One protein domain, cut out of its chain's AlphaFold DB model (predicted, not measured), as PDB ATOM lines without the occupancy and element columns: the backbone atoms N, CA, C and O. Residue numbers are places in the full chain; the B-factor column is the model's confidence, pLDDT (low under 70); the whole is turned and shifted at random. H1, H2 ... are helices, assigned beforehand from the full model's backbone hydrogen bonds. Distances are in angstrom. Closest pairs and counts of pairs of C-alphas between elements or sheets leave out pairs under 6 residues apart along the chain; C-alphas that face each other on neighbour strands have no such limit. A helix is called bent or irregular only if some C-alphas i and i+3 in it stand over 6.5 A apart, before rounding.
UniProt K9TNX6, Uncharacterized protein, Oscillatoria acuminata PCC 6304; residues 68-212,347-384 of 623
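What this domain is: This is residues 68 to 212 and 347 to 384 of the 623 residues of an uncharacterized protein of Oscillatoria acuminata PCC 6304 (UniProt K9TNX6). Four long helices, H2, H3, H4 and H7, form an up-and-down bundle, each running against the one before it, and residues 197 to 212 of H5 stick out beyond one end as an arm. H1 packs steeply on H3, while the short H6 and H8 lie near H7. The printed part has 183 residues, eight named helices, H1 to H8 in order, and no named strand: the class is all helix. The whole is loose, with a radius of gyration of the C-alphas of 20.1 A, and spans 74 by 40 by 26 A.

Where its parts are: Find C-alpha 68 at (22.321, -44.110, -8.949); from there H1 runs to residue 76. H2, residues 91 to 126, measures 50.2 A; it has a kink of 37 degrees near residue 116 and is irregular, but only just: C-alphas 122 and 125 are 7.0 A apart. Next come H3, residues 131 to 155, 35.9 A; H4, residues 162 to 191, 43.1 A; and H5, residues 193 to 212, 28.8 A. Past the cut are H6, residues 350 to 353, H7, residues 355 to 377, 32.6 A, and H8, residues 381 to 384, ending at C-alpha 384 (2.786, -37.927, 18.494).

How they stand to each other: Start at H3, the hub. It forms a hairpin with H2 at a shallow tilt of 29 degrees; their closest C-alphas, Phe 123 and Ala 132, are 4.8 A apart. H4 and H7 touch, opposite ways at 16 degrees, a shallow tilt, closest at C-alphas 184 and 356, 4.4 A. H1 touches residues 141 to 145 of H3 alone, closest at C-alphas 75 and 145, 5.2 A. H4 and H5 meet only through their link. H1, H3, H4, H5 and H7 have every O i to N i+4 pair within hydrogen-bond range, H2 28 of 32; H6 and H8 are too short for one.

The domain as a whole: Look for the farthest C-alphas at Pro 90 and Ile 212, 75.3 A apart. Residues 213 to 346 are not printed, a gap of 31.7 A between C-alphas 212 and 347. The link from H1 to H2 is long. Confidence is under 70 at residues 68 to 75, 87 to 91, 127 and 159 to 160.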
ATOM      1  N   PRO A  68      21.366 -44.986  -9.644       52.25
ATOM      2  CA  PRO A  68      22.321 -44.110  -8.949       52.25
ATOM      3  C   PRO A  68      21.850 -42.657  -8.748       52.25
ATOM      4  O   PRO A  68      22.176 -42.063  -7.727       52.25
ATOM      5  N   ILE A  69      21.061 -42.086  -9.664       50.09
ATOM      6  CA  ILE A  69      20.517 -40.722  -9.536       50.09
ATOM      7  C   ILE A  69      19.427 -40.679  -8.456       50.09
ATOM      8  O   ILE A  69      19.416 -39.754  -7.648       50.09
ATOM      9  N   VAL A  70      18.555 -41.696  -8.390       54.28
ATOM     10  CA  VAL A  70      17.555 -41.824  -7.309       54.28
ATOM     11  C   VAL A  70      18.251 -41.961  -5.958       54.28
ATOM     12  O   VAL A  70      17.860 -41.289  -5.007       54.28
ATOM     13  N   TYR A  71      19.305 -42.781  -5.880       59.34
ATOM     14  CA  TYR A  71      20.086 -42.919  -4.656       59.34
ATOM     15  C   TYR A  71      20.713 -41.587  -4.243       59.34
ATOM     16  O   TYR A  71      20.449 -41.149  -3.132       59.34
ATOM     17  N   VAL A  72      21.460 -40.897  -5.116       59.69
ATOM     18  CA  VAL A  72      22.093 -39.605  -4.777       59.69
ATOM     19  C   VAL A  72      21.063 -38.557  -4.339       59.69
ATOM     20  O   VAL A  72      21.275 -37.906  -3.320       59.69
ATOM     21  N   LEU A  73      19.918 -38.433  -5.022       61.47
ATOM     22  CA  LEU A  73      18.836 -37.540  -4.580       61.47
ATOM     23  C   LEU A  73      18.286 -37.931  -3.194       61.47
ATOM     24  O   LEU A  73      18.007 -37.050  -2.385       61.47
ATOM     25  N   GLY A  74      18.210 -39.229  -2.890       63.66
ATOM     26  CA  GLY A  74      17.848 -39.753  -1.568       63.66
ATOM     27  C   GLY A  74      18.903 -39.563  -0.467       63.66
ATOM     28  O   GLY A  74      18.556 -39.675   0.704       63.66
ATOM     29  N   PHE A  75      20.163 -39.248  -0.801       68.94
ATOM     30  CA  PHE A  75      21.132 -38.723   0.175       68.94
ATOM     31  C   PHE A  75      20.891 -37.228   0.434       68.94
ATOM     32  O   PHE A  75      20.971 -36.797   1.582       68.94
ATOM     33  N   LEU A  76      20.594 -36.446  -0.615       75.19
ATOM     34  CA  LEU A  76      20.415 -34.990  -0.527       75.19
ATOM     35  C   LEU A  76      19.129 -34.583   0.216       75.19
ATOM     36  O   LEU A  76      19.179 -33.691   1.062       75.19
ATOM     37  N   GLN A  77      17.988 -35.213  -0.086       81.44
ATOM     38  CA  GLN A  77      16.692 -34.856   0.501       81.44
ATOM     39  C   GLN A  77      16.301 -35.813   1.635       81.44
ATOM     40  O   GLN A  77      16.181 -37.023   1.441       81.44
ATOM     41  N   ALA A  78      16.039 -35.262   2.818       84.69
ATOM     42  CA  ALA A  78      15.432 -35.989   3.922       84.69
ATOM     43  C   ALA A  78      14.020 -36.459   3.517       84.69
ATOM     44  O   ALA A  78      13.207 -35.673   3.041       84.69
ATOM     45  N   ASN A  79      13.706 -37.743   3.693       83.25
ATOM     46  CA  ASN A  79      12.421 -38.302   3.265       83.25
ATOM     47  C   ASN A  79      11.280 -37.898   4.229       83.25
ATOM     48  O   ASN A  79      11.290 -38.347   5.381       83.25
ATOM     49  N   PRO A  80      10.234 -37.169   3.779       83.12
ATOM     50  CA  PRO A  80       9.140 -36.738   4.654       83.12
ATOM     51  C   PRO A  80       8.392 -37.887   5.347       83.12
ATOM     52  O   PRO A  80       7.858 -37.688   6.435       83.12
ATOM     53  N   ARG A  81       8.394 -39.103   4.764       80.00
ATOM     54  CA  ARG A  81       7.781 -40.320   5.352       80.00
ATOM     55  C   ARG A  81       8.460 -40.830   6.631       80.00
ATOM     56  O   ARG A  81       8.051 -41.850   7.183       80.00
ATOM     57  N   HIS A  82       9.551 -40.205   7.065       83.50
ATOM     58  CA  HIS A  82      10.182 -40.521   8.346       83.50
ATOM     59  C   HIS A  82       9.893 -39.461   9.425       83.50
ATOM     60  O   HIS A  82      10.191 -39.689  10.596       83.50
ATOM     61  N   PHE A  83       9.260 -38.343   9.050       83.06
ATOM     62  CA  PHE A  83       8.856 -37.270   9.960       83.06
ATOM     63  C   PHE A  83       7.382 -37.405  10.383       83.06
ATOM     64  O   PHE A  83       7.067 -37.157  11.547       83.06
ATOM     65  N   ASP A  84       6.486 -37.842   9.491       80.31
ATOM     66  CA  ASP A  84       5.045 -37.988   9.771       80.31
ATOM     67  C   ASP A  84       4.692 -39.219  10.617       80.31
ATOM     68  O   ASP A  84       3.815 -39.117  11.473       80.31
ATOM     69  N   GLY A  85       5.366 -40.355  10.423       74.06
ATOM     70  CA  GLY A  85       5.110 -41.602  11.158       74.06
ATOM     71  C   GLY A  85       4.151 -42.559  10.437       74.06
ATOM     72  O   GLY A  85       3.756 -42.329   9.301       74.06
ATOM     73  N   GLU A  86       3.802 -43.675  11.084       71.62
ATOM     74  CA  GLU A  86       3.130 -44.812  10.422       71.62
ATOM     75  C   GLU A  86       1.681 -45.051  10.879       71.62
ATOM     76  O   GLU A  86       0.912 -45.680  10.152       71.62
ATOM     77  N   ALA A  87       1.291 -44.597  12.074       64.94
ATOM     78  CA  ALA A  87       0.019 -44.998  12.682       64.94
ATOM     79  C   ALA A  87      -1.186 -44.157  12.223       64.94
ATOM     80  O   ALA A  87      -2.289 -44.683  12.066       64.94
ATOM     81  N   PHE A  88      -0.996 -42.846  12.047       66.38
ATOM     82  CA  PHE A  88      -2.081 -41.885  11.832       66.38
ATOM     83  C   PHE A  88      -1.542 -40.590  11.210       66.38
ATOM     84  O   PHE A  88      -1.171 -39.657  11.917       66.38
ATOM     85  N   VAL A  89      -1.522 -40.519   9.876       67.19
ATOM     86  CA  VAL A  89      -1.014 -39.357   9.130       67.19
ATOM     87  C   VAL A  89      -2.179 -38.540   8.544       67.19
ATOM     88  O   VAL A  89      -2.597 -38.780   7.409       67.19
ATOM     89  N   PRO A  90      -2.747 -37.563   9.281       66.69
ATOM     90  CA  PRO A  90      -3.665 -36.593   8.695       66.69
ATOM     91  C   PRO A  90      -2.913 -35.659   7.733       66.69
ATOM     92  O   PRO A  90      -1.703 -35.450   7.857       66.69
ATOM     93  N   ARG A  91      -3.640 -35.057   6.783       69.50
ATOM     94  CA  ARG A  91      -3.056 -34.228   5.710       69.50
ATOM     95  C   ARG A  91      -2.204 -33.061   6.219       69.50
ATOM     96  O   ARG A  91      -1.221 -32.721   5.571       69.50
ATOM     97  N   ASP A  92      -2.535 -32.503   7.380       71.69
ATOM     98  CA  ASP A  92      -1.770 -31.407   7.980       71.69
ATOM     99  C   ASP A  92      -0.409 -31.900   8.502       71.69
ATOM    100  O   ASP A  92       0.614 -31.366   8.097       71.69
ATOM    101  N   VAL A  93      -0.362 -33.018   9.246       77.44
ATOM    102  CA  VAL A  93       0.909 -33.658   9.666       77.44
ATOM    103  C   VAL A  93       1.760 -34.046   8.465       77.44
ATOM    104  O   VAL A  93       2.982 -33.912   8.517       77.44
ATOM    105  N   ARG A  94       1.136 -34.513   7.377       80.38
ATOM    106  CA  ARG A  94       1.850 -34.832   6.139       80.38
ATOM    107  C   ARG A  94       2.526 -33.594   5.546       80.38
ATOM    108  O   ARG A  94       3.712 -33.641   5.237       80.38
ATOM    109  N   ARG A  95       1.787 -32.486   5.447       78.50
ATOM    110  CA  ARG A  95       2.279 -31.200   4.938       78.50
ATOM    111  C   ARG A  95       3.364 -30.601   5.837       78.50
ATOM    112  O   ARG A  95       4.386 -30.151   5.330       78.50
ATOM    113  N   ASP A  96       3.172 -30.640   7.151       83.75
ATOM    114  CA  ASP A  96       4.147 -30.161   8.138       83.75
ATOM    115  C   ASP A  96       5.434 -31.002   8.100       83.75
ATOM    116  O   ASP A  96       6.533 -30.470   8.254       83.75
ATOM    117  N   SER A  97       5.320 -32.302   7.813       85.75
ATOM    118  CA  SER A  97       6.459 -33.210   7.611       85.75
ATOM    119  C   SER A  97       7.212 -32.938   6.315       85.75
ATOM    120  O   SER A  97       8.436 -33.008   6.309       85.75
ATOM    121  N   GLU A  98       6.507 -32.610   5.231       86.50
ATOM    122  CA  GLU A  98       7.115 -32.204   3.957       86.50
ATOM    123  C   GLU A  98       7.868 -30.872   4.119       86.50
ATOM    124  O   GLU A  98       9.052 -30.803   3.801       86.50
ATOM    125  N   ILE A  99       7.254 -29.871   4.761       86.25
ATOM    126  CA  ILE A  99       7.908 -28.594   5.106       86.25
ATOM    127  C   ILE A  99       9.123 -28.810   6.025       86.25
ATOM    128  O   ILE A  99      10.184 -28.232   5.793       86.25
ATOM    129  N   THR A 100       9.000 -29.647   7.061       89.69
ATOM    130  CA  THR A 100      10.107 -29.936   7.992       89.69
ATOM    131  C   THR A 100      11.269 -30.618   7.269       89.69
ATOM    132  O   THR A 100      12.418 -30.217   7.443       89.69
ATOM    133  N   ALA A 101      10.981 -31.617   6.435       88.50
ATOM    134  CA  ALA A 101      11.986 -32.357   5.687       88.50
ATOM    135  C   ALA A 101      12.714 -31.481   4.655       88.50
ATOM    136  O   ALA A 101      13.941 -31.553   4.563       88.50
ATOM    137  N   ASP A 102      12.003 -30.607   3.938       86.38
ATOM    138  CA  ASP A 102      12.616 -29.672   2.986       86.38
ATOM    139  C   ASP A 102      13.485 -28.617   3.693       86.38
ATOM    140  O   ASP A 102      14.571 -28.294   3.212       86.38
ATOM    141  N   ILE A 103      13.078 -28.129   4.874       87.75
ATOM    142  CA  ILE A 103      13.881 -27.186   5.675       87.75
ATOM    143  C   ILE A 103      15.139 -27.858   6.247       87.75
ATOM    144  O   ILE A 103      16.217 -27.263   6.198       87.75
ATOM    145  N   VAL A 104      15.036 -29.098   6.742       89.19
ATOM    146  CA  VAL A 104      16.206 -29.891   7.163       89.19
ATOM    147  C   VAL A 104      17.150 -30.103   5.979       89.19
ATOM    148  O   VAL A 104      18.331 -29.792   6.099       89.19
ATOM    149  N   SER A 105      16.629 -30.532   4.825       88.69
ATOM    150  CA  SER A 105      17.414 -30.748   3.598       88.69
ATOM    151  C   SER A 105      18.102 -29.469   3.113       88.69
ATOM    152  O   SER A 105      19.261 -29.496   2.711       88.69
ATOM    153  N   GLY A 106      17.413 -28.325   3.166       86.12
ATOM    154  CA  GLY A 106      17.973 -27.028   2.783       86.12
ATOM    155  C   GLY A 106      19.115 -26.583   3.698       86.12
ATOM    156  O   GLY A 106      20.154 -26.140   3.209       86.12
ATOM    157  N   ALA A 107      18.961 -26.748   5.016       88.25
ATOM    158  CA  ALA A 107      20.026 -26.459   5.974       88.25
ATOM    159  C   ALA A 107      21.236 -27.390   5.774       88.25
ATOM    160  O   ALA A 107      22.367 -26.916   5.676       88.25
ATOM    161  N   THR A 108      21.019 -28.703   5.626       86.88
ATOM    162  CA  THR A 108      22.114 -29.662   5.408       86.88
ATOM    163  C   THR A 108      22.798 -29.487   4.053       86.88
ATOM    164  O   THR A 108      24.009 -29.686   3.966       86.88
ATOM    165  N   LEU A 109      22.083 -29.040   3.014       87.31
ATOM    166  CA  LEU A 109      22.655 -28.713   1.705       87.31
ATOM    167  C   LEU A 109      23.526 -27.447   1.735       87.31
ATOM    168  O   LEU A 109      24.606 -27.456   1.148       87.31
ATOM    169  N   ILE A 110      23.101 -26.382   2.428       85.88
ATOM    170  CA  ILE A 110      23.934 -25.181   2.642       85.88
ATOM    171  C   ILE A 110      25.236 -25.585   3.333       85.88
ATOM    172  O   ILE A 110      26.321 -25.289   2.833       85.88
ATOM    173  N   ASN A 111      25.116 -26.349   4.418       86.12
ATOM    174  CA  ASN A 111      26.253 -26.838   5.183       86.12
ATOM    175  C   ASN A 111      27.164 -27.718   4.308       86.12
ATOM    176  O   ASN A 111      28.380 -27.559   4.330       86.12
ATOM    177  N   ALA A 112      26.603 -28.588   3.463       87.50
ATOM    178  CA  ALA A 112      27.375 -29.400   2.526       87.50
ATOM    179  C   ALA A 112      28.146 -28.550   1.496       87.50
ATOM    180  O   ALA A 112      29.327 -28.813   1.256       87.50
ATOM    181  N   ILE A 113      27.531 -27.512   0.919       86.50
ATOM    182  CA  ILE A 113      28.208 -26.589  -0.010       86.50
ATOM    183  C   ILE A 113      29.421 -25.938   0.669       86.50
ATOM    184  O   ILE A 113      30.494 -25.870   0.071       86.50
ATOM    185  N   THR A 114      29.286 -25.521   1.929       84.88
ATOM    186  CA  THR A 114      30.362 -24.854   2.674       84.88
ATOM    187  C   THR A 114      31.384 -25.807   3.310       84.88
ATOM    188  O   THR A 114      32.506 -25.388   3.585       84.88
ATOM    189  N   ASN A 115      31.047 -27.088   3.500       89.00
ATOM    190  CA  ASN A 115      31.984 -28.130   3.944       89.00
ATOM    191  C   ASN A 115      32.953 -28.554   2.827       89.00
ATOM    192  O   ASN A 115      34.114 -28.866   3.096       89.00
ATOM    193  N   PHE A 116      32.477 -28.599   1.575       90.62
ATOM    194  CA  PHE A 116      33.224 -29.160   0.443       90.62
ATOM    195  C   PHE A 116      34.645 -28.578   0.251       90.62
ATOM    196  O   PHE A 116      35.551 -29.380   0.021       90.62
ATOM    197  N   PRO A 117      34.904 -27.259   0.401       88.81
ATOM    198  CA  PRO A 117      36.251 -26.694   0.279       88.81
ATOM    199  C   PRO A 117      37.234 -27.242   1.316       88.81
ATOM    200  O   PRO A 117      38.349 -27.606   0.957       88.81
ATOM    201  N   ILE A 118      36.829 -27.365   2.588       90.44
ATOM    202  CA  ILE A 118      37.695 -27.918   3.648       90.44
ATOM    203  C   ILE A 118      38.084 -29.351   3.324       90.44
ATOM    204  O   ILE A 118      39.249 -29.713   3.462       90.44
ATOM    205  N   LEU A 119      37.126 -30.158   2.868       90.69
ATOM    206  CA  LEU A 119      37.394 -31.541   2.488       90.69
ATOM    207  C   LEU A 119      38.329 -31.603   1.271       90.69
ATOM    208  O   LEU A 119      39.290 -32.371   1.278       90.69
ATOM    209  N   LEU A 120      38.113 -30.736   0.277       90.88
ATOM    210  CA  LEU A 120      38.937 -30.662  -0.928       90.88
ATOM    211  C   LEU A 120      40.390 -30.294  -0.603       90.88
ATOM    212  O   LEU A 120      41.306 -30.937  -1.111       90.88
ATOM    213  N   PHE A 121      40.609 -29.311   0.276       88.62
ATOM    214  CA  PHE A 121      41.950 -28.912   0.705       88.62
ATOM    215  C   PHE A 121      42.585 -29.924   1.670       88.62
ATOM    216  O   PHE A 121      43.746 -30.279   1.483       88.62
ATOM    217  N   ALA A 122      41.834 -30.510   2.607       86.69
ATOM    218  CA  ALA A 122      42.338 -31.595   3.455       86.69
ATOM    219  C   ALA A 122      42.801 -32.816   2.632       86.69
ATOM    220  O   ALA A 122      43.819 -33.430   2.952       86.69
ATOM    221  N   PHE A 123      42.104 -33.142   1.536       86.50
ATOM    222  CA  PHE A 123      42.467 -34.245   0.640       86.50
ATOM    223  C   PHE A 123      43.402 -33.856  -0.523       86.50
ATOM    224  O   PHE A 123      43.887 -34.752  -1.215       86.50
ATOM    225  N   LYS A 124      43.739 -32.568  -0.713       83.94
ATOM    226  CA  LYS A 124      44.687 -32.069  -1.740       83.94
ATOM    227  C   LYS A 124      46.039 -32.796  -1.698       83.94
ATOM    228  O   LYS A 124      46.646 -33.028  -2.739       83.94
ATOM    229  N   GLY A 125      46.478 -33.218  -0.508       73.94
ATOM    230  CA  GLY A 125      47.718 -33.976  -0.300       73.94
ATOM    231  C   GLY A 125      47.716 -35.430  -0.803       73.94
ATOM    232  O   GLY A 125      48.770 -36.054  -0.804       73.94
ATOM    233  N   LEU A 126      46.583 -35.987  -1.256       79.12
ATOM    234  CA  LEU A 126      46.486 -37.389  -1.708       79.12
ATOM    235  C   LEU A 126      47.042 -37.647  -3.129       79.12
ATOM    236  O   LEU A 126      46.826 -38.722  -3.690       79.12
ATOM    237  N   GLY A 127      47.740 -36.678  -3.730       65.06
ATOM    238  CA  GLY A 127      48.567 -36.832  -4.939       65.06
ATOM    239  C   GLY A 127      47.833 -37.057  -6.271       65.06
ATOM    240  O   GLY A 127      48.391 -36.773  -7.326       65.06
ATOM    241  N   ASN A 128      46.584 -37.527  -6.256       75.19
ATOM    242  CA  ASN A 128      45.773 -37.755  -7.451       75.19
ATOM    243  C   ASN A 128      44.636 -36.726  -7.546       75.19
ATOM    244  O   ASN A 128      43.750 -36.676  -6.689       75.19
ATOM    245  N   ILE A 129      44.636 -35.959  -8.642       77.00
ATOM    246  CA  ILE A 129      43.680 -34.883  -8.949       77.00
ATOM    247  C   ILE A 129      42.203 -35.318  -8.910       77.00
ATOM    248  O   ILE A 129      41.336 -34.499  -8.622       77.00
ATOM    249  N   TRP A 130      41.906 -36.602  -9.138       83.69
ATOM    250  CA  TRP A 130      40.544 -37.148  -9.062       83.69
ATOM    251  C   TRP A 130      40.161 -37.658  -7.670       83.69
ATOM    252  O   TRP A 130      38.977 -37.708  -7.345       83.69
ATOM    253  N   VAL A 131      41.136 -38.015  -6.827       86.25
ATOM    254  CA  VAL A 131      40.865 -38.571  -5.492       86.25
ATOM    255  C   VAL A 131      40.346 -37.490  -4.549       86.25
ATOM    256  O   VAL A 131      39.347 -37.730  -3.877       86.25
ATOM    257  N   ALA A 132      40.948 -36.296  -4.531       86.31
ATOM    258  CA  ALA A 132      40.517 -35.237  -3.616       86.31
ATOM    259  C   ALA A 132      39.054 -34.785  -3.852       86.31
ATOM    260  O   ALA A 132      38.291 -34.787  -2.882       86.31
ATOM    261  N   PRO A 133      38.586 -34.496  -5.088       88.25
ATOM    262  CA  PRO A 133      37.181 -34.160  -5.334       88.25
ATOM    263  C   PRO A 133      36.212 -35.304  -5.011       88.25
ATOM    264  O   PRO A 133      35.164 -35.062  -4.415       88.25
ATOM    265  N   VAL A 134      36.554 -36.551  -5.364       88.56
ATOM    266  CA  VAL A 134      35.676 -37.714  -5.138       88.56
ATOM    267  C   VAL A 134      35.574 -38.058  -3.650       88.56
ATOM    268  O   VAL A 134      34.463 -38.235  -3.153       88.56
ATOM    269  N   ALA A 135      36.693 -38.091  -2.920       88.69
ATOM    270  CA  ALA A 135      36.699 -38.314  -1.473       88.69
ATOM    271  C   ALA A 135      35.915 -37.218  -0.737       88.69
ATOM    272  O   ALA A 135      35.093 -37.523   0.128       88.69
ATOM    273  N   SER A 136      36.093 -35.955  -1.145       90.94
ATOM    274  CA  SER A 136      35.333 -34.819  -0.612       90.94
ATOM    275  C   SER A 136      33.839 -34.974  -0.854       90.94
ATOM    276  O   SER A 136      33.055 -34.853   0.081       90.94
ATOM    277  N   PHE A 137      33.429 -35.283  -2.087       89.56
ATOM    278  CA  PHE A 137      32.022 -35.455  -2.444       89.56
ATOM    279  C   PHE A 137      31.368 -36.615  -1.678       89.56
ATOM    280  O   PHE A 137      30.296 -36.440  -1.099       89.56
ATOM    281  N   VAL A 138      32.029 -37.776  -1.608       89.25
ATOM    282  CA  VAL A 138      31.522 -38.957  -0.890       89.25
ATOM    283  C   VAL A 138      31.408 -38.693   0.612       89.25
ATOM    284  O   VAL A 138      30.358 -38.969   1.193       89.25
ATOM    285  N   LEU A 139      32.436 -38.120   1.248       90.12
ATOM    286  CA  LEU A 139      32.383 -37.809   2.679       90.12
ATOM    287  C   LEU A 139      31.308 -36.754   2.985       90.12
ATOM    288  O   LEU A 139      30.604 -36.863   3.986       90.12
ATOM    289  N   ASN A 140      31.120 -35.777   2.097       90.81
ATOM    290  CA  ASN A 140      30.087 -34.760   2.242       90.81
ATOM    291  C   ASN A 140      28.669 -35.352   2.128       90.81
ATOM    292  O   ASN A 140      27.813 -35.022   2.943       90.81
ATOM    293  N   LEU A 141      28.427 -36.296   1.205       88.44
ATOM    294  CA  LEU A 141      27.162 -37.048   1.149       88.44
ATOM    295  C   LEU A 141      26.920 -37.886   2.415       88.44
ATOM    296  O   LEU A 141      25.787 -37.952   2.890       88.44
ATOM    297  N   ILE A 142      27.967 -38.495   2.988       89.12
ATOM    298  CA  ILE A 142      27.877 -39.227   4.264       89.12
ATOM    299  C   ILE A 142      27.473 -38.273   5.397       89.12
ATOM    300  O   ILE A 142      26.537 -38.576   6.138       89.12
ATOM    301  N   VAL A 143      28.123 -37.109   5.503       89.69
ATOM    302  CA  VAL A 143      27.816 -36.069   6.502       89.69
ATOM    303  C   VAL A 143      26.390 -35.532   6.341       89.69
ATOM    304  O   VAL A 143      25.668 -35.413   7.332       89.69
ATOM    305  N   LEU A 144      25.955 -35.252   5.110       89.31
ATOM    306  CA  LEU A 144      24.615 -34.740   4.807       89.31
ATOM    307  C   LEU A 144      23.540 -35.769   5.202       89.31
ATOM    308  O   LEU A 144      22.664 -35.458   6.009       89.31
ATOM    309  N   ASN A 145      23.667 -37.022   4.754       87.06
ATOM    310  CA  ASN A 145      22.744 -38.099   5.121       87.06
ATOM    311  C   ASN A 145      22.744 -38.396   6.631       87.06
ATOM    312  O   ASN A 145      21.675 -38.561   7.211       87.06
ATOM    313  N   TRP A 146      23.900 -38.396   7.304       89.19
ATOM    314  CA  TRP A 146      23.957 -38.532   8.766       89.19
ATOM    315  C   TRP A 146      23.182 -37.411   9.475       89.19
ATOM    316  O   TRP A 146      22.451 -37.658  10.435       89.19
ATOM    317  N   THR A 147      23.277 -36.182   8.966       89.12
ATOM    318  CA  THR A 147      22.573 -35.022   9.526       89.12
ATOM    319  C   THR A 147      21.060 -35.093   9.250       89.12
ATOM    320  O   THR A 147      20.261 -34.870  10.161       89.12
ATOM    321  N   ASN A 148      20.647 -35.524   8.050       88.06
ATOM    322  CA  ASN A 148      19.244 -35.810   7.708       88.06
ATOM    323  C   ASN A 148      18.653 -36.943   8.580       88.06
ATOM    324  O   ASN A 148      17.503 -36.857   9.022       88.06
ATOM    325  N   LEU A 149      19.438 -37.985   8.883       86.81
ATOM    326  CA  LEU A 149      19.055 -39.077   9.786       86.81
ATOM    327  C   LEU A 149      18.948 -38.618  11.250       86.81
ATOM    328  O   LEU A 149      18.050 -39.067  11.957       86.81
ATOM    329  N   ALA A 150      19.792 -37.688  11.706       87.81
ATOM    330  CA  ALA A 150      19.685 -37.100  13.043       87.81
ATOM    331  C   ALA A 150      18.428 -36.212  13.193       87.81
ATOM    332  O   ALA A 150      17.698 -36.325  14.184       87.81
ATOM    333  N   GLY A 151      18.104 -35.401  12.177       86.56
ATOM    334  CA  GLY A 151      16.826 -34.679  12.098       86.56
ATOM    335  C   GLY A 151      15.621 -35.632  12.079       86.56
ATOM    336  O   GLY A 151      14.667 -35.459  12.835       86.56
ATOM    337  N   THR A 152      15.710 -36.721  11.314       86.19
ATOM    338  CA  THR A 152      14.701 -37.794  11.293       86.19
ATOM    339  C   THR A 152      14.513 -38.445  12.672       86.19
ATOM    340  O   THR A 152      13.387 -38.591  13.149       86.19
ATOM    341  N   ALA A 153      15.602 -38.798  13.362       86.69
ATOM    342  CA  ALA A 153      15.552 -39.374  14.706       86.69
ATOM    343  C   ALA A 153      14.944 -38.399  15.731       86.69
ATOM    344  O   ALA A 153      14.195 -38.824  16.608       86.69
ATOM    345  N   THR A 154      15.199 -37.094  15.577       87.69
ATOM    346  CA  THR A 154      14.558 -36.027  16.366       87.69
ATOM    347  C   THR A 154      13.038 -36.007  16.166       87.69
ATOM    348  O   THR A 154      12.292 -35.864  17.136       87.69
ATOM    349  N   ALA A 155      12.570 -36.174  14.924       84.12
ATOM    350  CA  ALA A 155      11.146 -36.226  14.588       84.12
ATOM    351  C   ALA A 155      10.446 -37.496  15.110       84.12
ATOM    352  O   ALA A 155       9.299 -37.426  15.552       84.12
ATOM    353  N   GLY A 156      11.150 -38.636  15.125       79.25
ATOM    354  CA  GLY A 156      10.674 -39.963  15.548       79.25
ATOM    355  C   GLY A 156      10.403 -40.151  17.050       79.25
ATOM    356  O   GLY A 156      10.718 -41.198  17.619       79.25
ATOM    357  N   ASN A 157       9.824 -39.149  17.714       77.81
ATOM    358  CA  ASN A 157       9.559 -39.088  19.154       77.81
ATOM    359  C   ASN A 157       8.405 -40.016  19.601       77.81
ATOM    360  O   ASN A 157       7.327 -39.559  19.994       77.81
ATOM    361  N   ARG A 158       8.631 -41.336  19.540       77.25
ATOM    362  CA  ARG A 158       7.652 -42.365  19.937       77.25
ATOM    363  C   ARG A 158       7.523 -42.489  21.473       77.25
ATOM    364  O   ARG A 158       8.535 -42.397  22.184       77.25
ATOM    365  N   PRO A 159       6.321 -42.779  22.019       66.75
ATOM    366  CA  PRO A 159       6.149 -43.273  23.388       66.75
ATOM    367  C   PRO A 159       7.116 -44.425  23.706       66.75
ATOM    368  O   PRO A 159       7.484 -45.207  22.831       66.75
ATOM    369  N   GLY A 160       7.611 -44.485  24.944       68.56
ATOM    370  CA  GLY A 160       8.638 -45.449  25.367       68.56
ATOM    371  C   GLY A 160      10.053 -45.233  24.795       68.56
ATOM    372  O   GLY A 160      11.012 -45.696  25.402       68.56
ATOM    373  N   LYS A 161      10.233 -44.490  23.688       77.56
ATOM    374  CA  LYS A 161      11.540 -44.292  23.019       77.56
ATOM    375  C   LYS A 161      12.053 -42.844  23.013       77.56
ATOM    376  O   LYS A 161      12.956 -42.523  22.245       77.56
ATOM    377  N   LYS A 162      11.556 -41.986  23.914       79.50
ATOM    378  CA  LYS A 162      11.944 -40.559  24.047       79.50
ATOM    379  C   LYS A 162      13.465 -40.311  24.033       79.50
ATOM    380  O   LYS A 162      13.907 -39.332  23.441       79.50
ATOM    381  N   TYR A 163      14.255 -41.212  24.627       84.38
ATOM    382  CA  TYR A 163      15.722 -41.135  24.633       84.38
ATOM    383  C   TYR A 163      16.326 -41.110  23.218       84.38
ATOM    384  O   TYR A 163      17.223 -40.318  22.956       84.38
ATOM    385  N   TRP A 164      15.797 -41.893  22.271       81.38
ATOM    386  CA  TRP A 164      16.285 -41.891  20.885       81.38
ATOM    387  C   TRP A 164      16.045 -40.554  20.176       81.38
ATOM    388  O   TRP A 164      16.917 -40.100  19.441       81.38
ATOM    389  N   ALA A 165      14.924 -39.880  20.450       85.62
ATOM    390  CA  ALA A 165      14.669 -38.540  19.923       85.62
ATOM    391  C   ALA A 165      15.535 -37.461  20.599       85.62
ATOM    392  O   ALA A 165      15.916 -36.488  19.953       85.62
ATOM    393  N   GLN A 166      15.907 -37.644  21.872       87.50
ATOM    394  CA  GLN A 166      16.868 -36.775  22.563       87.50
ATOM    395  C   GLN A 166      18.299 -36.954  22.029       87.50
ATOM    396  O   GLN A 166      18.981 -35.960  21.799       87.50
ATOM    397  N   VAL A 167      18.732 -38.193  21.772       87.00
ATOM    398  CA  VAL A 167      20.021 -38.500  21.126       87.00
ATOM    399  C   VAL A 167      20.046 -37.979  19.686       87.00
ATOM    400  O   VAL A 167      21.021 -37.348  19.289       87.00
ATOM    401  N   GLY A 168      18.956 -38.163  18.930       88.31
ATOM    402  CA  GLY A 168      18.781 -37.581  17.598       88.31
ATOM    403  C   GLY A 168      18.906 -36.057  17.611       88.31
ATOM    404  O   GLY A 168      19.678 -35.507  16.829       88.31
ATOM    405  N   PHE A 169      18.235 -35.387  18.554       90.00
ATOM    406  CA  PHE A 169      18.311 -33.934  18.714       90.00
ATOM    407  C   PHE A 169      19.718 -33.455  19.077       90.00
ATOM    408  O   PHE A 169      20.220 -32.517  18.463       90.00
ATOM    409  N   ALA A 170      20.370 -34.105  20.045       90.12
ATOM    410  CA  ALA A 170      21.728 -33.762  20.455       90.12
ATOM    411  C   ALA A 170      22.732 -33.956  19.306       90.12
ATOM    412  O   ALA A 170      23.572 -33.089  19.076       90.12
ATOM    413  N   GLY A 171      22.606 -35.049  18.545       89.12
ATOM    414  CA  GLY A 171      23.412 -35.303  17.353       89.12
ATOM    415  C   GLY A 171      23.162 -34.283  16.241       89.12
ATOM    416  O   GLY A 171      24.118 -33.773  15.666       89.12
ATOM    417  N   PHE A 172      21.901 -33.934  15.970       89.56
ATOM    418  CA  PHE A 172      21.539 -32.941  14.955       89.56
ATOM    419  C   PHE A 172      22.089 -31.556  15.321       89.56
ATOM    420  O   PHE A 172      22.800 -30.955  14.523       89.56
ATOM    421  N   LEU A 173      21.867 -31.106  16.561       91.25
ATOM    422  CA  LEU A 173      22.368 -29.831  17.075       91.25
ATOM    423  C   LEU A 173      23.905 -29.758  17.079       91.25
ATOM    424  O   LEU A 173      24.469 -28.744  16.672       91.25
ATOM    425  N   LEU A 174      24.595 -30.822  17.504       91.94
ATOM    426  CA  LEU A 174      26.061 -30.863  17.518       91.94
ATOM    427  C   LEU A 174      26.641 -30.846  16.098       91.94
ATOM    428  O   LEU A 174      27.586 -30.100  15.840       91.94
ATOM    429  N   MET A 175      26.047 -31.599  15.164       89.50
ATOM    430  CA  MET A 175      26.427 -31.552  13.748       89.50
ATOM    431  C   MET A 175      26.184 -30.166  13.146       89.50
ATOM    432  O   MET A 175      27.058 -29.659  12.455       89.50
ATOM    433  N   SER A 176      25.059 -29.518  13.456       89.12
ATOM    434  CA  SER A 176      24.754 -28.145  13.037       89.12
ATOM    435  C   SER A 176      25.756 -27.105  13.551       89.12
ATOM    436  O   SER A 176      26.182 -26.231  12.796       89.12
ATOM    437  N   ILE A 177      26.161 -27.194  14.822       90.88
ATOM    438  CA  ILE A 177      27.170 -26.300  15.414       90.88
ATOM    439  C   ILE A 177      28.528 -26.513  14.733       90.88
ATOM    440  O   ILE A 177      29.153 -25.547  14.292       90.88
ATOM    441  N   LEU A 178      28.957 -27.771  14.584       92.12
ATOM    442  CA  LEU A 178      30.205 -28.122  13.904       92.12
ATOM    443  C   LEU A 178      30.208 -27.625  12.451       92.12
ATOM    444  O   LEU A 178      31.142 -26.944  12.038       92.12
ATOM    445  N   GLN A 179      29.140 -27.905  11.703       91.06
ATOM    446  CA  GLN A 179      28.962 -27.467  10.319       91.06
ATOM    447  C   GLN A 179      28.966 -25.942  10.179       91.06
ATOM    448  O   GLN A 179      29.492 -25.440   9.194       91.06
ATOM    449  N   SER A 180      28.476 -25.196  11.172       92.75
ATOM    450  CA  SER A 180      28.519 -23.728  11.141       92.75
ATOM    451  C   SER A 180      29.942 -23.184  11.269       92.75
ATOM    452  O   SER A 180      30.332 -22.323  10.481       92.75
ATOM    453  N   PHE A 181      30.762 -23.727  12.176       93.38
ATOM    454  CA  PHE A 181      32.189 -23.376  12.244       93.38
ATOM    455  C   PHE A 181      32.943 -23.779  10.970       93.38
ATOM    456  O   PHE A 181      33.694 -22.977  10.415       93.38
ATOM    457  N   VAL A 182      32.691 -24.990  10.469       93.12
ATOM    458  CA  VAL A 182      33.240 -25.494   9.201       93.12
ATOM    459  C   VAL A 182      32.804 -24.597   8.030       93.12
ATOM    460  O   VAL A 182      33.621 -24.312   7.163       93.12
ATOM    461  N   ALA A 183      31.593 -24.032   8.037       92.19
ATOM    462  CA  ALA A 183      31.143 -23.094   7.011       92.19
ATOM    463  C   ALA A 183      31.926 -21.771   7.004       92.19
ATOM    464  O   ALA A 183      32.280 -21.262   5.937       92.19
ATOM    465  N   GLY A 184      32.244 -21.237   8.188       92.50
ATOM    466  CA  GLY A 184      33.105 -20.062   8.326       92.50
ATOM    467  C   GLY A 184      34.516 -20.319   7.793       92.50
ATOM    468  O   GLY A 184      34.986 -19.612   6.902       92.50
ATOM    469  N   ILE A 185      35.154 -21.392   8.264       94.00
ATOM    470  CA  ILE A 185      36.512 -21.795   7.859       94.00
ATOM    471  C   ILE A 185      36.572 -22.141   6.356       94.00
ATOM    472  O   ILE A 185      37.538 -21.802   5.677       94.00
ATOM    473  N   GLY A 186      35.528 -22.765   5.802       91.69
ATOM    474  CA  GLY A 186      35.439 -23.129   4.384       91.69
ATOM    475  C   GLY A 186      35.264 -21.920   3.469       91.69
ATOM    476  O   GLY A 186      35.841 -21.875   2.384       91.69
ATOM    477  N   SER A 187      34.540 -20.898   3.929       90.25
ATOM    478  CA  SER A 187      34.486 -19.600   3.255       90.25
ATOM    479  C   SER A 187      35.816 -18.845   3.351       90.25
ATOM    480  O   SER A 187      36.210 -18.200   2.380       90.25
ATOM    481  N   GLU A 188      36.529 -18.930   4.476       91.00
ATOM    482  CA  GLU A 188      37.869 -18.346   4.637       91.00
ATOM    483  C   GLU A 188      38.862 -18.961   3.627       91.00
ATOM    484  O   GLU A 188      39.578 -18.240   2.931       91.00
ATOM    485  N   LEU A 189      38.811 -20.291   3.464       90.62
ATOM    486  CA  LEU A 189      39.588 -21.066   2.487       90.62
ATOM    487  C   LEU A 189      39.272 -20.777   1.021       90.62
ATOM    488  O   LEU A 189      40.115 -21.052   0.179       90.62
ATOM    489  N   ILE A 190      38.085 -20.270   0.683       88.06
ATOM    490  CA  ILE A 190      37.805 -19.810  -0.686       88.06
ATOM    491  C   ILE A 190      38.285 -18.367  -0.849       88.06
ATOM    492  O   ILE A 190      39.011 -18.049  -1.788       88.06
ATOM    493  N   ASN A 191      37.849 -17.486   0.053       87.19
ATOM    494  CA  ASN A 191      37.817 -16.050  -0.208       87.19
ATOM    495  C   ASN A 191      39.080 -15.300   0.238       87.19
ATOM    496  O   ASN A 191      39.313 -14.201  -0.257       87.19
ATOM    497  N   ASN A 192      39.891 -15.859   1.146       88.56
ATOM    498  CA  ASN A 192      41.010 -15.136   1.769       88.56
ATOM    499  C   ASN A 192      42.392 -15.788   1.546       88.56
ATOM    500  O   ASN A 192      43.356 -15.476   2.244       88.56
ATOM    501  N   ARG A 193      42.512 -16.686   0.557       87.38
ATOM    502  CA  ARG A 193      43.732 -17.478   0.287       87.38
ATOM    503  C   ARG A 193      45.030 -16.650   0.190       87.38
ATOM    504  O   ARG A 193      46.009 -17.085   0.788       87.38
ATOM    505  N   PRO A 194      45.073 -15.450  -0.434       89.62
ATOM    506  CA  PRO A 194      46.281 -14.619  -0.430       89.62
ATOM    507  C   PRO A 194      46.728 -14.193   0.975       89.62
ATOM    508  O   PRO A 194      47.919 -14.219   1.266       89.62
ATOM    509  N   ALA A 195      45.795 -13.861   1.876       89.00
ATOM    510  CA  ALA A 195      46.127 -13.523   3.261       89.00
ATOM    511  C   ALA A 195      46.613 -14.746   4.055       89.00
ATOM    512  O   ALA A 195      47.473 -14.603   4.919       89.00
ATOM    513  N   LEU A 196      46.121 -15.951   3.732       92.88
ATOM    514  CA  LEU A 196      46.655 -17.194   4.297       92.88
ATOM    515  C   LEU A 196      48.095 -17.444   3.820       92.88
ATOM    516  O   LEU A 196      48.939 -17.790   4.643       92.88
ATOM    517  N   SER A 197      48.402 -17.202   2.537       94.31
ATOM    518  CA  SER A 197      49.780 -17.272   2.023       94.31
ATOM    519  C   SER A 197      50.706 -16.251   2.691       94.31
ATOM    520  O   SER A 197      51.804 -16.619   3.101       94.31
ATOM    521  N   TYR A 198      50.270 -14.995   2.855       93.00
ATOM    522  CA  TYR A 198      51.059 -13.980   3.563       93.00
ATOM    523  C   TYR A 198      51.291 -14.347   5.030       93.00
ATOM    524  O   TYR A 198      52.420 -14.247   5.499       93.00
ATOM    525  N   LYS A 199      50.269 -14.854   5.729       93.44
ATOM    526  CA  LYS A 199      50.405 -15.312   7.116       93.44
ATOM    527  C   LYS A 199      51.350 -16.509   7.250       93.44
ATOM    528  O   LYS A 199      52.119 -16.566   8.203       93.44
ATOM    529  N   LEU A 200      51.342 -17.453   6.302       95.88
ATOM    530  CA  LEU A 200      52.331 -18.536   6.297       95.88
ATOM    531  C   LEU A 200      53.744 -18.005   6.036       95.88
ATOM    532  O   LEU A 200      54.691 -18.497   6.641       95.88
ATOM    533  N   ALA A 201      53.898 -17.014   5.155       95.88
ATOM    534  CA  ALA A 201      55.197 -16.405   4.897       95.88
ATOM    535  C   ALA A 201      55.745 -15.707   6.155       95.88
ATOM    536  O   ALA A 201      56.887 -15.952   6.531       95.88
ATOM    537  N   GLU A 202      54.908 -14.932   6.849       94.88
ATOM    538  CA  GLU A 202      55.209 -14.304   8.140       94.88
ATOM    539  C   GLU A 202      55.605 -15.349   9.206       94.88
ATOM    540  O   GLU A 202      56.707 -15.273   9.753       94.88
ATOM    541  N   GLU A 203      54.777 -16.382   9.432       95.50
ATOM    542  CA  GLU A 203      55.056 -17.465  10.396       95.50
ATOM    543  C   GLU A 203      56.372 -18.217  10.075       95.50
ATOM    544  O   GLU A 203      57.131 -18.550  10.989       95.50
ATOM    545  N   LEU A 204      56.696 -18.443   8.794       95.56
ATOM    546  CA  LEU A 204      57.953 -19.083   8.369       95.56
ATOM    547  C   LEU A 204      59.185 -18.190   8.580       95.56
ATOM    548  O   LEU A 204      60.248 -18.700   8.940       95.56
ATOM    549  N   ILE A 205      59.067 -16.873   8.370       94.38
ATOM    550  CA  ILE A 205      60.160 -15.917   8.618       94.38
ATOM    551  C   ILE A 205      60.432 -15.810  10.122       94.38
ATOM    552  O   ILE A 205      61.595 -15.834  10.525       94.38
ATOM    553  N   GLU A 206      59.390 -15.759  10.959       94.31
ATOM    554  CA  GLU A 206      59.543 -15.793  12.420       94.31
ATOM    555  C   GLU A 206      60.171 -17.101  12.924       94.31
ATOM    556  O   GLU A 206      60.954 -17.086  13.876       94.31
ATOM    557  N   GLU A 207      59.855 -18.245  12.306       93.19
ATOM    558  CA  GLU A 207      60.497 -19.519  12.643       93.19
ATOM    559  C   GLU A 207      61.989 -19.517  12.259       93.19
ATOM    560  O   GLU A 207      62.820 -20.040  13.008       93.19
ATOM    561  N   HIS A 208      62.345 -18.913  11.120       89.94
ATOM    562  CA  HIS A 208      63.732 -18.798  10.659       89.94
ATOM    563  C   HIS A 208      64.558 -17.856  11.547       89.94
ATOM    564  O   HIS A 208      65.619 -18.244  12.038       89.94
ATOM    565  N   ASP A 209      64.029 -16.665  11.831       90.75
ATOM    566  CA  ASP A 209      64.639 -15.676  12.721       90.75
ATOM    567  C   ASP A 209      64.887 -16.252  14.123       90.75
ATOM    568  O   ASP A 209      65.988 -16.156  14.666       90.75
ATOM    569  N   ARG A 210      63.893 -16.958  14.674       89.00
ATOM    570  CA  ARG A 210      64.009 -17.640  15.968       89.00
ATOM    571  C   ARG A 210      65.106 -18.699  15.969       89.00
ATOM    572  O   ARG A 210      65.864 -18.759  16.933       89.00
ATOM    573  N   LYS A 211      65.227 -19.499  14.903       86.00
ATOM    574  CA  LYS A 211      66.297 -20.502  14.767       86.00
ATOM    575  C   LYS A 211      67.676 -19.856  14.690       86.00
ATOM    576  O   LYS A 211      68.579 -20.312  15.377       86.00
ATOM    577  N   ILE A 212      67.833 -18.773  13.930       84.81
ATOM    578  CA  ILE A 212      69.115 -18.064  13.775       84.81
ATOM    579  C   ILE A 212      69.531 -17.353  15.078       84.81
ATOM    580  O   ILE A 212      70.709 -17.354  15.435       84.81
ATOM    581  N   ALA A 347      38.322 -12.329  18.882       94.38
ATOM    582  CA  ALA A 347      38.718 -10.926  19.037       94.38
ATOM    583  C   ALA A 347      37.623  -9.919  18.615       94.38
ATOM    584  O   ALA A 347      37.875  -8.717  18.628       94.38
ATOM    585  N   LEU A 348      36.429 -10.385  18.212       90.88
ATOM    586  CA  LEU A 348      35.308  -9.568  17.715       90.88
ATOM    587  C   LEU A 348      35.653  -8.695  16.486       90.88
ATOM    588  O   LEU A 348      34.940  -7.745  16.156       90.88
ATOM    589  N   ASN A 349      36.711  -9.050  15.751       92.25
ATOM    590  CA  ASN A 349      37.197  -8.374  14.545       92.25
ATOM    591  C   ASN A 349      36.349  -8.737  13.309       92.25
ATOM    592  O   ASN A 349      36.868  -9.117  12.259       92.25
ATOM    593  N   PHE A 350      35.024  -8.615  13.421       89.06
ATOM    594  CA  PHE A 350      34.053  -9.030  12.401       89.06
ATOM    595  C   PHE A 350      34.316  -8.420  11.012       89.06
ATOM    596  O   PHE A 350      34.131  -9.093   9.997       89.06
ATOM    597  N   SER A 351      34.840  -7.191  10.963       87.25
ATOM    598  CA  SER A 351      35.245  -6.496   9.732       87.25
ATOM    599  C   SER A 351      36.328  -7.223   8.923       87.25
ATOM    600  O   SER A 351      36.441  -6.981   7.727       87.25
ATOM    601  N   ARG A 352      37.125  -8.105   9.552       85.50
ATOM    602  CA  ARG A 352      38.150  -8.929   8.884       85.50
ATOM    603  C   ARG A 352      37.624 -10.279   8.381       85.50
ATOM    604  O   ARG A 352      38.293 -10.901   7.568       85.50
ATOM    605  N   LEU A 353      36.452 -10.722   8.846       86.00
ATOM    606  CA  LEU A 353      35.836 -11.990   8.434       86.00
ATOM    607  C   LEU A 353      34.967 -11.829   7.177       86.00
ATOM    608  O   LEU A 353      35.022 -12.650   6.264       86.00
ATOM    609  N   GLY A 354      34.146 -10.774   7.113       87.88
ATOM    610  CA  GLY A 354      33.302 -10.483   5.946       87.88
ATOM    611  C   GLY A 354      32.455 -11.685   5.500       87.88
ATOM    612  O   GLY A 354      31.501 -12.072   6.179       87.88
ATOM    613  N   PHE A 355      32.815 -12.299   4.367       88.81
ATOM    614  CA  PHE A 355      32.130 -13.483   3.837       88.81
ATOM    615  C   PHE A 355      32.196 -14.711   4.758       88.81
ATOM    616  O   PHE A 355      31.202 -15.433   4.839       88.81
ATOM    617  N   SER A 356      33.290 -14.954   5.496       91.88
ATOM    618  CA  SER A 356      33.344 -16.107   6.415       91.88
ATOM    619  C   SER A 356      32.388 -15.957   7.595       91.88
ATOM    620  O   SER A 356      31.742 -16.931   7.986       91.88
ATOM    621  N   LEU A 357      32.173 -14.731   8.083       93.00
ATOM    622  CA  LEU A 357      31.109 -14.449   9.050       93.00
ATOM    623  C   LEU A 357      29.713 -14.597   8.424       93.00
ATOM    624  O   LEU A 357      28.826 -15.150   9.069       93.00
ATOM    625  N   PHE A 358      29.508 -14.161   7.176       92.50
ATOM    626  CA  PHE A 358      28.227 -14.341   6.481       92.50
ATOM    627  C   PHE A 358      27.842 -15.824   6.348       92.50
ATOM    628  O   PHE A 358      26.731 -16.189   6.727       92.50
ATOM    629  N   PHE A 359      28.746 -16.690   5.876       91.69
ATOM    630  CA  PHE A 359      28.456 -18.122   5.736       91.69
ATOM    631  C   PHE A 359      28.312 -18.837   7.088       91.69
ATOM    632  O   PHE A 359      27.399 -19.650   7.239       91.69
ATOM    633  N   PHE A 360      29.118 -18.477   8.095       94.12
ATOM    634  CA  PHE A 360      28.934 -18.937   9.478       94.12
ATOM    635  C   PHE A 360      27.535 -18.584  10.013       94.12
ATOM    636  O   PHE A 360      26.823 -19.453  10.524       94.12
ATOM    637  N   MET A 361      27.105 -17.326   9.862       93.50
ATOM    638  CA  MET A 361      25.796 -16.859  10.331       93.50
ATOM    639  C   MET A 361      24.641 -17.476   9.536       93.50
ATOM    640  O   MET A 361      23.641 -17.864  10.137       93.50
ATOM    641  N   LEU A 362      24.776 -17.623   8.214       92.25
ATOM    642  CA  LEU A 362      23.776 -18.272   7.363       92.25
ATOM    643  C   LEU A 362      23.555 -19.731   7.785       92.25
ATOM    644  O   LEU A 362      22.416 -20.108   8.049       92.25
ATOM    645  N   SER A 363      24.636 -20.511   7.921       93.69
ATOM    646  CA  SER A 363      24.596 -21.893   8.427       93.69
ATOM    647  C   SER A 363      23.986 -21.967   9.828       93.69
ATOM    648  O   SER A 363      23.126 -22.810  10.091       93.69
ATOM    649  N   THR A 364      24.387 -21.059  10.725       93.00
ATOM    650  CA  THR A 364      23.881 -21.000  12.104       93.00
ATOM    651  C   THR A 364      22.369 -20.769  12.122       93.00
ATOM    652  O   THR A 364      21.639 -21.508  12.781       93.00
ATOM    653  N   ILE A 365      21.876 -19.778  11.372       93.50
ATOM    654  CA  ILE A 365      20.454 -19.414  11.334       93.50
ATOM    655  C   ILE A 365      19.619 -20.546  10.725       93.50
ATOM    656  O   ILE A 365      18.656 -20.982  11.356       93.50
ATOM    657  N   THR A 366      19.988 -21.067   9.550       91.81
ATOM    658  CA  THR A 366      19.213 -22.136   8.888       91.81
ATOM    659  C   THR A 366      19.203 -23.417   9.714       91.81
ATOM    660  O   THR A 366      18.151 -24.047   9.852       91.81
ATOM    661  N   SER A 367      20.326 -23.758  10.347       92.38
ATOM    662  CA  SER A 367      20.425 -24.913  11.238       92.38
ATOM    663  C   SER A 367      19.581 -24.753  12.508       92.38
ATOM    664  O   SER A 367      18.849 -25.672  12.869       92.38
ATOM    665  N   ILE A 368      19.601 -23.581  13.162       91.81
ATOM    666  CA  ILE A 368      18.738 -23.293  14.322       91.81
ATOM    667  C   ILE A 368      17.258 -23.364  13.923       91.81
ATOM    668  O   ILE A 368      16.461 -23.968  14.646       91.81
ATOM    669  N   THR A 369      16.879 -22.810  12.766       92.50
ATOM    670  CA  THR A 369      15.512 -22.910  12.232       92.50
ATOM    671  C   THR A 369      15.108 -24.368  11.985       92.50
ATOM    672  O   THR A 369      14.028 -24.774  12.416       92.50
ATOM    673  N   ALA A 370      15.975 -25.181  11.376       93.12
ATOM    674  CA  ALA A 370      15.713 -26.599  11.136       93.12
ATOM    675  C   ALA A 370      15.590 -27.403  12.445       93.12
ATOM    676  O   ALA A 370      14.644 -28.181  12.597       93.12
ATOM    677  N   CYS A 371      16.471 -27.177  13.427       92.12
ATOM    678  CA  CYS A 371      16.359 -27.752  14.771       92.12
ATOM    679  C   CYS A 371      15.034 -27.365  15.451       92.12
ATOM    680  O   CYS A 371      14.329 -28.236  15.962       92.12
ATOM    681  N   TYR A 372      14.670 -26.077  15.433       92.88
ATOM    682  CA  TYR A 372      13.443 -25.577  16.056       92.88
ATOM    683  C   TYR A 372      12.186 -26.189  15.426       92.88
ATOM    684  O   TYR A 372      11.340 -26.716  16.150       92.88
ATOM    685  N   ILE A 373      12.077 -26.169  14.094       92.69
ATOM    686  CA  ILE A 373      10.908 -26.693  13.373       92.69
ATOM    687  C   ILE A 373      10.794 -28.210  13.553       92.69
ATOM    688  O   ILE A 373       9.712 -28.699  13.873       92.69
ATOM    689  N   THR A 374      11.907 -28.949  13.485       92.38
ATOM    690  CA  THR A 374      11.906 -30.402  13.732       92.38
ATOM    691  C   THR A 374      11.431 -30.736  15.151       92.38
ATOM    692  O   THR A 374      10.610 -31.634  15.336       92.38
ATOM    693  N   VAL A 375      11.875 -29.984  16.166       91.19
ATOM    694  CA  VAL A 375      11.433 -30.168  17.560       91.19
ATOM    695  C   VAL A 375       9.981 -29.726  17.777       91.19
ATOM    696  O   VAL A 375       9.272 -30.357  18.563       91.19
ATOM    697  N   ALA A 376       9.512 -28.676  17.100       91.06
ATOM    698  CA  ALA A 376       8.114 -28.252  17.140       91.06
ATOM    699  C   ALA A 376       7.197 -29.333  16.540       91.06
ATOM    700  O   ALA A 376       6.240 -29.758  17.191       91.06
ATOM    701  N   HIS A 377       7.556 -29.858  15.365       91.06
ATOM    702  CA  HIS A 377       6.864 -30.959  14.694       91.06
ATOM    703  C   HIS A 377       6.822 -32.228  15.558       91.06
ATOM    704  O   HIS A 377       5.743 -32.742  15.853       91.06
ATOM    705  N   ALA A 378       7.969 -32.653  16.105       88.88
ATOM    706  CA  ALA A 378       8.092 -33.782  17.042       88.88
ATOM    707  C   ALA A 378       7.293 -33.612  18.354       88.88
ATOM    708  O   ALA A 378       7.119 -34.559  19.136       88.88
ATOM    709  N   ARG A 379       6.836 -32.388  18.651       88.56
ATOM    710  CA  ARG A 379       5.991 -32.059  19.806       88.56
ATOM    711  C   ARG A 379       4.507 -31.927  19.450       88.56
ATOM    712  O   ARG A 379       3.698 -31.961  20.384       88.56
ATOM    713  N   GLY A 380       4.146 -31.845  18.168       85.38
ATOM    714  CA  GLY A 380       2.768 -31.758  17.684       85.38
ATOM    715  C   GLY A 380       1.894 -32.921  18.165       85.38
ATOM    716  O   GLY A 380       2.341 -34.067  18.246       85.38
ATOM    717  N   ARG A 381       0.628 -32.637  18.515       81.75
ATOM    718  CA  ARG A 381      -0.305 -33.656  19.038       81.75
ATOM    719  C   ARG A 381      -0.533 -34.774  18.022       81.75
ATOM    720  O   ARG A 381      -0.418 -35.941  18.375       81.75
ATOM    721  N   ASN A 382      -0.805 -34.414  16.772       78.19
ATOM    722  CA  ASN A 382      -1.116 -35.378  15.719       78.19
ATOM    723  C   ASN A 382       0.131 -36.192  15.318       78.19
ATOM    724  O   ASN A 382       0.042 -37.410  15.205       78.19
ATOM    725  N   THR A 383       1.309 -35.559  15.237       83.00
ATOM    726  CA  THR A 383       2.605 -36.227  15.017       83.00
ATOM    727  C   THR A 383       2.884 -37.281  16.098       83.00
ATOM    728  O   THR A 383       3.207 -38.424  15.786       83.00
ATOM    729  N   LYS A 384       2.661 -36.960  17.382       82.62
ATOM    730  CA  LYS A 384       2.786 -37.927  18.494       82.62
ATOM    731  C   LYS A 384       1.812 -39.104  18.400       82.62
ATOM    732  O   LYS A 384       2.181 -40.206  18.790       82.62
TER     733      LYS A 384